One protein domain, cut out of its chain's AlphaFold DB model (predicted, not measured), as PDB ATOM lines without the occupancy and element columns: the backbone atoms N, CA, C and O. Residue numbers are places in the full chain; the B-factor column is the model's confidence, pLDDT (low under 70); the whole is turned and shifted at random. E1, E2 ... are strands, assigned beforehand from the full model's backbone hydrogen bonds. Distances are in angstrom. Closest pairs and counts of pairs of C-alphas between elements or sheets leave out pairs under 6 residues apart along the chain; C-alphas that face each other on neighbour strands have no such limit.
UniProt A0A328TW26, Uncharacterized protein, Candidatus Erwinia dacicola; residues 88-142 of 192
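What this domain is: This is residues 88 to 142 of the 192 residues of an uncharacterized protein of Candidatus Erwinia dacicola (UniProt A0A328TW26). One strongly twisted sheet folds back on itself, the hairpin E1 and E2 crossing one end of the longer hairpin E4 and E5, with short E3 as hinge. This all-strand meander, each strand the antiparallel neighbour of the one before, runs E1 - E2 - E3 - E4 - E5. The printed part has 55 residues and no named helix, is compact with a radius of gyration of the C-alphas of 11.4 A, and spans 30 by 22 by 17 A.

How they stand to each other: E1, residues 88 to 93, and E2, residues 96 to 103, form a hairpin, with N 91 and O 99 within hydrogen-bond range at 3.0 A. E3, residues 107 to 109, forms a hairpin with E2, N 102 and O 109 at 2.8 A. E4, residues 119 to 126, forms one with E3, N 125 and O 108 at 2.8 A. E5, residues 131 to 141, forms one with E4, N 133 and O 124 at 2.8 A. E1 and E4 are only just apart, closest C-alphas 8.4 A.

Where its parts are: E1 begins at C-alpha 88 (1.045, -72.976, -68.842). E2 is 19.8 A long and E4 22.1 A. E5, 27.7 A, bends by 52 degrees at residue 134 and ends at C-alpha 141 (18.463, -65.466, -84.161).

The domain as a whole: The C-alphas farthest apart, Glu 129 and Leu 142, are 32.3 A apart. The printed part has no cut and no long link. pLDDT is under 70 at residues 137 and 139 to 142.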
ATOM      1  N   PHE A  88       1.633 -73.329 -70.123       94.62
ATOM      2  CA  PHE A  88       1.045 -72.976 -68.842       94.62
ATOM      3  C   PHE A  88      -0.481 -72.894 -68.939       94.62
ATOM      4  O   PHE A  88      -1.170 -73.753 -68.389       94.62
ATOM      5  N   MET A  89      -1.025 -71.918 -69.675       93.19
ATOM      6  CA  MET A  89      -2.475 -71.749 -69.828       93.19
ATOM      7  C   MET A  89      -2.850 -70.938 -71.076       93.19
ATOM      8  O   MET A  89      -1.990 -70.447 -71.801       93.19
ATOM      9  N   TRP A  90      -4.150 -70.826 -71.349       92.25
ATOM     10  CA  TRP A  90      -4.680 -69.884 -72.337       92.25
ATOM     11  C   TRP A  90      -5.057 -68.582 -71.636       92.25
ATOM     12  O   TRP A  90      -5.712 -68.629 -70.596       92.25
ATOM     13  N   ILE A  91      -4.658 -67.447 -72.205       92.50
ATOM     14  CA  ILE A  91      -4.952 -66.114 -71.668       92.50
ATOM     15  C   ILE A  91      -5.537 -65.255 -72.785       92.50
ATOM     16  O   ILE A  91      -5.097 -65.333 -73.933       92.50
ATOM     17  N   GLU A  92      -6.552 -64.460 -72.465       91.75
ATOM     18  CA  GLU A  92      -7.133 -63.500 -73.399       91.75
ATOM     19  C   GLU A  92      -6.229 -62.276 -73.527       91.75
ATOM     20  O   GLU A  92      -5.804 -61.698 -72.523       91.75
ATOM     21  N   ARG A  93      -5.930 -61.873 -74.764       88.75
ATOM     22  CA  ARG A  93      -5.102 -60.700 -75.033       88.75
ATOM     23  C   ARG A  93      -5.968 -59.463 -75.307       88.75
ATOM     24  O   ARG A  93      -6.968 -59.569 -76.006       88.75
ATOM     25  N   PRO A  94      -5.587 -58.253 -74.869       88.00
ATOM     26  CA  PRO A  94      -6.237 -57.025 -75.312       88.00
ATOM     27  C   PRO A  94      -6.308 -56.944 -76.845       88.00
ATOM     28  O   PRO A  94      -5.291 -56.986 -77.536       88.00
ATOM     29  N   GLY A  95      -7.526 -56.876 -77.391       81.69
ATOM     30  CA  GLY A  95      -7.757 -56.809 -78.840       81.69
ATOM     31  C   GLY A  95      -7.376 -58.075 -79.624       81.69
ATOM     32  O   GLY A  95      -7.413 -58.060 -80.853       81.69
ATOM     33  N   GLY A  96      -7.013 -59.163 -78.942       70.88
ATOM     34  CA  GLY A  96      -6.701 -60.464 -79.523       70.88
ATOM     35  C   GLY A  96      -7.510 -61.560 -78.840       70.88
ATOM     36  O   GLY A  96      -7.884 -61.444 -77.685       70.88
ATOM     37  N   GLY A  97      -7.821 -62.642 -79.545       85.69
ATOM     38  CA  GLY A  97      -8.489 -63.777 -78.907       85.69
ATOM     39  C   GLY A  97      -7.631 -64.440 -77.819       85.69
ATOM     40  O   GLY A  97      -6.548 -63.982 -77.452       85.69
ATOM     41  N   MET A  98      -8.100 -65.588 -77.343       90.50
ATOM     42  CA  MET A  98      -7.324 -66.456 -76.458       90.50
ATOM     43  C   MET A  98      -6.017 -66.891 -77.132       90.50
ATOM     44  O   MET A  98      -6.043 -67.444 -78.233       90.50
ATOM     45  N   VAL A  99      -4.888 -66.706 -76.448       91.19
ATOM     46  CA  VAL A  99      -3.557 -67.135 -76.898       91.19
ATOM     47  C   VAL A  99      -2.935 -68.133 -75.915       91.19
ATOM     48  O   VAL A  99      -3.178 -68.031 -74.708       91.19
ATOM     49  N   PRO A 100      -2.155 -69.122 -76.390       93.56
ATOM     50  CA  PRO A 100      -1.476 -70.054 -75.506       93.56
ATOM     51  C   PRO A 100      -0.217 -69.396 -74.937       93.56
ATOM     52  O   PRO A 100       0.594 -68.845 -75.686       93.56
ATOM     53  N   THR A 101      -0.023 -69.495 -73.623       94.19
ATOM     54  CA  THR A 101       1.157 -68.964 -72.936       94.19
ATOM     55  C   THR A 101       2.025 -70.073 -72.344       94.19
ATOM     56  O   THR A 101       1.566 -71.170 -72.010       94.19
ATOM     57  N   TYR A 102       3.324 -69.795 -72.250       95.19
ATOM     58  CA  TYR A 102       4.375 -70.735 -71.876       95.19
ATOM     59  C   TYR A 102       5.261 -70.137 -70.785       95.19
ATOM     60  O   TYR A 102       5.636 -68.967 -70.867       95.19
ATOM     61  N   GLY A 103       5.643 -70.930 -69.786       92.38
ATOM     62  CA  GLY A 103       6.432 -70.439 -68.654       92.38
ATOM     63  C   GLY A 103       5.988 -71.048 -67.333       92.38
ATOM     64  O   GLY A 103       6.030 -72.268 -67.180       92.38
ATOM     65  N   GLY A 104       5.608 -70.196 -66.382       89.69
ATOM     66  CA  GLY A 104       5.251 -70.614 -65.032       89.69
ATOM     67  C   GLY A 104       4.300 -69.640 -64.332       89.69
ATOM     68  O   GLY A 104       3.757 -68.747 -64.973       89.69
ATOM     69  N   PRO A 105       4.096 -69.814 -63.017       89.44
ATOM     70  CA  PRO A 105       3.051 -69.123 -62.260       89.44
ATOM     71  C   PRO A 105       3.304 -67.632 -61.999       89.44
ATOM     72  O   PRO A 105       2.385 -66.966 -61.549       89.44
ATOM     73  N   TYR A 106       4.518 -67.132 -62.245       88.81
ATOM     74  CA  TYR A 106       4.871 -65.717 -62.059       88.81
ATOM     75  C   TYR A 106       4.742 -64.946 -63.374       88.81
ATOM     76  O   TYR A 106       3.970 -64.004 -63.489       88.81
ATOM     77  N   ASP A 107       5.422 -65.430 -64.413       89.94
ATOM     78  CA  ASP A 107       5.365 -64.862 -65.753       89.94
ATOM     79  C   ASP A 107       5.071 -65.965 -66.775       89.94
ATOM     80  O   ASP A 107       5.691 -67.042 -66.781       89.94
ATOM     81  N   SER A 108       4.167 -65.665 -67.703       93.50
ATOM     82  CA  SER A 108       3.905 -66.513 -68.865       93.50
ATOM     83  C   SER A 108       4.011 -65.711 -70.155       93.50
ATOM     84  O   SER A 108       3.760 -64.513 -70.168       93.50
ATOM     85  N   TYR A 109       4.426 -66.365 -71.234       93.44
ATOM     86  CA  TYR A 109       4.855 -65.682 -72.452       93.44
ATOM     87  C   TYR A 109       4.210 -66.309 -73.677       93.44
ATOM     88  O   TYR A 109       4.023 -67.531 -73.715       93.44
ATOM     89  N   THR A 110       3.904 -65.509 -74.692       92.62
ATOM     90  CA  THR A 110       3.436 -66.036 -75.979       92.62
ATOM     91  C   THR A 110       4.565 -66.743 -76.733       92.62
ATOM     92  O   THR A 110       5.744 -66.680 -76.366       92.62
ATOM     93  N   ILE A 111       4.207 -67.497 -77.778       91.12
ATOM     94  CA  ILE A 111       5.212 -68.059 -78.686       91.12
ATOM     95  C   ILE A 111       5.908 -66.884 -79.383       91.12
ATOM     96  O   ILE A 111       5.205 -66.072 -79.982       91.12
ATOM     97  N   PRO A 112       7.250 -66.797 -79.339       90.75
ATOM     98  CA  PRO A 112       7.951 -65.686 -79.957       90.75
ATOM     99  C   PRO A 112       7.698 -65.590 -81.457       90.75
ATOM    100  O   PRO A 112       7.681 -66.606 -82.158       90.75
ATOM    101  N   VAL A 113       7.548 -64.360 -81.933       87.44
ATOM    102  CA  VAL A 113       7.363 -64.009 -83.340       87.44
ATOM    103  C   VAL A 113       8.619 -63.292 -83.823       87.44
ATOM    104  O   VAL A 113       9.267 -62.584 -83.058       87.44
ATOM    105  N   VAL A 114       8.991 -63.527 -85.078       85.31
ATOM    106  CA  VAL A 114      10.119 -62.839 -85.711       85.31
ATOM    107  C   VAL A 114       9.653 -61.464 -86.173       85.31
ATOM    108  O   VAL A 114       8.646 -61.366 -86.880       85.31
ATOM    109  N   ASP A 115      10.366 -60.421 -85.773       79.88
ATOM    110  CA  ASP A 115      10.121 -59.052 -86.216       79.88
ATOM    111  C   ASP A 115      10.763 -58.747 -87.587       79.88
ATOM    112  O   ASP A 115      11.327 -59.617 -88.257       79.88
ATOM    113  N   SER A 116      10.651 -57.495 -88.046       76.69
ATOM    114  CA  SER A 116      11.239 -57.051 -89.318       76.69
ATOM    115  C   SER A 116      12.768 -57.065 -89.336       76.69
ATOM    116  O   SER A 116      13.353 -57.112 -90.418       76.69
ATOM    117  N   ASP A 117      13.400 -57.026 -88.165       78.00
ATOM    118  CA  ASP A 117      14.852 -56.992 -87.997       78.00
ATOM    119  C   ASP A 117      15.440 -58.407 -87.814       78.00
ATOM    120  O   ASP A 117      16.661 -58.593 -87.776       78.00
ATOM    121  N   GLY A 118      14.577 -59.430 -87.783       74.50
ATOM    122  CA  GLY A 118      14.951 -60.833 -87.633       74.50
ATOM    123  C   GLY A 118      15.209 -61.249 -86.183       74.50
ATOM    124  O   GLY A 118      15.768 -62.329 -85.958       74.50
ATOM    125  N   GLU A 119      14.835 -60.417 -85.211       81.56
ATOM    126  CA  GLU A 119      14.872 -60.740 -83.789       81.56
ATOM    127  C   GLU A 119      13.545 -61.366 -83.349       81.56
ATOM    128  O   GLU A 119      12.487 -61.165 -83.947       81.56
ATOM    129  N   PHE A 120      13.604 -62.205 -82.316       84.31
ATOM    130  CA  PHE A 120      12.406 -62.810 -81.748       84.31
ATOM    131  C   PHE A 120      11.882 -61.947 -80.608       84.31
ATOM    132  O   PHE A 120      12.584 -61.762 -79.616       84.31
ATOM    133  N   SER A 121      10.629 -61.518 -80.680       87.94
ATOM    134  CA  SER A 121       9.930 -60.865 -79.571       87.94
ATOM    135  C   SER A 121       8.761 -61.722 -79.093       87.94
ATOM    136  O   SER A 121       8.202 -62.528 -79.840       87.94
ATOM    137  N   CYS A 122       8.417 -61.610 -77.812       88.50
ATOM    138  CA  CYS A 122       7.216 -62.234 -77.263       88.50
ATOM    139  C   CYS A 122       6.545 -61.332 -76.232       88.50
ATOM    140  O   CYS A 122       7.218 -60.634 -75.472       88.50
ATOM    141  N   GLU A 123       5.220 -61.426 -76.179       91.88
ATOM    142  CA  GLU A 123       4.388 -60.729 -75.203       91.88
ATOM    143  C   GLU A 123       4.478 -61.455 -73.858       91.88
ATOM    144  O   GLU A 123       4.456 -62.696 -73.805       91.88
ATOM    145  N   ARG A 124       4.551 -60.693 -72.764       92.88
ATOM    146  CA  ARG A 124       4.584 -61.227 -71.400       92.88
ATOM    147  C   ARG A 124       3.282 -60.919 -70.675       92.88
ATOM    148  O   ARG A 124       2.815 -59.786 -70.671       92.88
ATOM    149  N   TYR A 125       2.743 -61.925 -70.005       93.31
ATOM    150  CA  TYR A 125       1.680 -61.771 -69.030       93.31
ATOM    151  C   TYR A 125       2.253 -61.947 -67.626       93.31
ATOM    152  O   TYR A 125       2.762 -63.029 -67.303       93.31
ATOM    153  N   ASP A 126       2.166 -60.883 -66.836       93.00
ATOM    154  CA  ASP A 126       2.554 -60.843 -65.431       93.00
ATOM    155  C   ASP A 126       1.359 -61.301 -64.582       93.00
ATOM    156  O   ASP A 126       0.282 -60.696 -64.615       93.00
ATOM    157  N   HIS A 127       1.520 -62.415 -63.865       92.50
ATOM    158  CA  HIS A 127       0.449 -62.995 -63.048       92.50
ATOM    159  C   HIS A 127       0.297 -62.319 -61.689       92.50
ATOM    160  O   HIS A 127      -0.774 -62.434 -61.090       92.50
ATOM    161  N   ASP A 128       1.319 -61.605 -61.217       92.00
ATOM    162  CA  ASP A 128       1.247 -60.850 -59.969       92.00
ATOM    163  C   ASP A 128       0.431 -59.564 -60.180       92.00
ATOM    164  O   ASP A 128      -0.407 -59.209 -59.345       92.00
ATOM    165  N   GLU A 129       0.618 -58.899 -61.325       90.00
ATOM    166  CA  GLU A 129      -0.170 -57.721 -61.719       90.00
ATOM    167  C   GLU A 129      -1.490 -58.079 -62.423       90.00
ATOM    168  O   GLU A 129      -2.421 -57.271 -62.455       90.00
ATOM    169  N   GLY A 130      -1.594 -59.293 -62.973       91.38
ATOM    170  CA  GLY A 130      -2.759 -59.745 -63.735       91.38
ATOM    171  C   GLY A 130      -2.930 -58.987 -65.052       91.38
ATOM    172  O   GLY A 130      -4.059 -58.701 -65.457       91.38
ATOM    173  N   ALA A 131      -1.820 -58.624 -65.695       91.56
ATOM    174  CA  ALA A 131      -1.816 -57.762 -66.868       91.56
ATOM    175  C   ALA A 131      -0.782 -58.196 -67.914       91.56
ATOM    176  O   ALA A 131       0.248 -58.804 -67.617       91.56
ATOM    177  N   TRP A 132      -1.063 -57.836 -69.166       92.44
ATOM    178  CA  TRP A 132      -0.080 -57.897 -70.242       92.44
ATOM    179  C   TRP A 132       0.908 -56.743 -70.089       92.44
ATOM    180  O   TRP A 132       0.495 -55.592 -69.938       92.44
ATOM    181  N   VAL A 133       2.196 -57.060 -70.137       88.19
ATOM    182  CA  VAL A 133       3.306 -56.113 -70.012       88.19
ATOM    183  C   VAL A 133       4.089 -56.084 -71.324       88.19
ATOM    184  O   VAL A 133       4.043 -57.051 -72.088       88.19
ATOM    185  N   ASP A 134       4.798 -54.977 -71.560       72.25
ATOM    186  CA  ASP A 134       5.603 -54.729 -72.758       72.25
ATOM    187  C   ASP A 134       6.478 -55.923 -73.174       72.25
ATOM    188  O   ASP A 134       6.982 -56.698 -72.347       72.25
ATOM    189  N   ASP A 135       6.659 -56.026 -74.490       71.25
ATOM    190  CA  ASP A 135       7.329 -57.132 -75.160       71.25
ATOM    191  C   ASP A 135       8.756 -57.360 -74.665       71.25
ATOM    192  O   ASP A 135       9.557 -56.441 -74.469       71.25
ATOM    193  N   VAL A 136       9.101 -58.638 -74.524       73.81
ATOM    194  CA  VAL A 136      10.460 -59.072 -74.213       73.81
ATOM    195  C   VAL A 136      11.136 -59.529 -75.500       73.81
ATOM    196  O   VAL A 136      10.746 -60.543 -76.088       73.81
ATOM    197  N   CYS A 137      12.188 -58.814 -75.909       67.69
ATOM    198  CA  CYS A 137      13.072 -59.245 -76.990       67.69
ATOM    199  C   CYS A 137      13.985 -60.378 -76.512       67.69
ATOM    200  O   CYS A 137      14.673 -60.286 -75.491       67.69
ATOM    201  N   LEU A 138      14.003 -61.464 -77.274       73.81
ATOM    202  CA  LEU A 138      14.883 -62.598 -77.075       73.81
ATOM    203  C   LEU A 138      16.111 -62.426 -77.961       73.81
ATOM    204  O   LEU A 138      16.008 -62.294 -79.176       73.81
ATOM    205  N   SER A 139      17.293 -62.562 -77.367       62.69
ATOM    206  CA  SER A 139      18.583 -62.578 -78.067       62.69
ATOM    207  C   SER A 139      18.841 -63.894 -78.823       62.69
ATOM    208  O   SER A 139      19.939 -64.446 -78.791       62.69
ATOM    209  N   HIS A 140      17.814 -64.441 -79.471       65.94
ATOM    210  CA  HIS A 140      17.926 -65.591 -80.360       65.94
ATOM    211  C   HIS A 140      17.805 -65.102 -81.803       65.94
ATOM    212  O   HIS A 140      17.054 -64.176 -82.089       65.94
ATOM    213  N   ARG A 141      18.537 -65.735 -82.721       60.78
ATOM    214  CA  ARG A 141      18.463 -65.466 -84.161       60.78
ATOM    215  C   ARG A 141      18.244 -66.782 -84.888       60.78
ATOM    216  O   ARG A 141      18.861 -67.785 -84.528       60.78
ATOM    217  N   LEU A 142      17.389 -66.778 -85.908       64.25
ATOM    218  CA  LEU A 142      17.312 -67.897 -86.846       64.25
ATOM    219  C   LEU A 142      18.636 -67.988 -87.603       64.25
ATOM    220  O   LEU A 142      19.016 -67.071 -88.327       64.25
TER     221      LEU A 142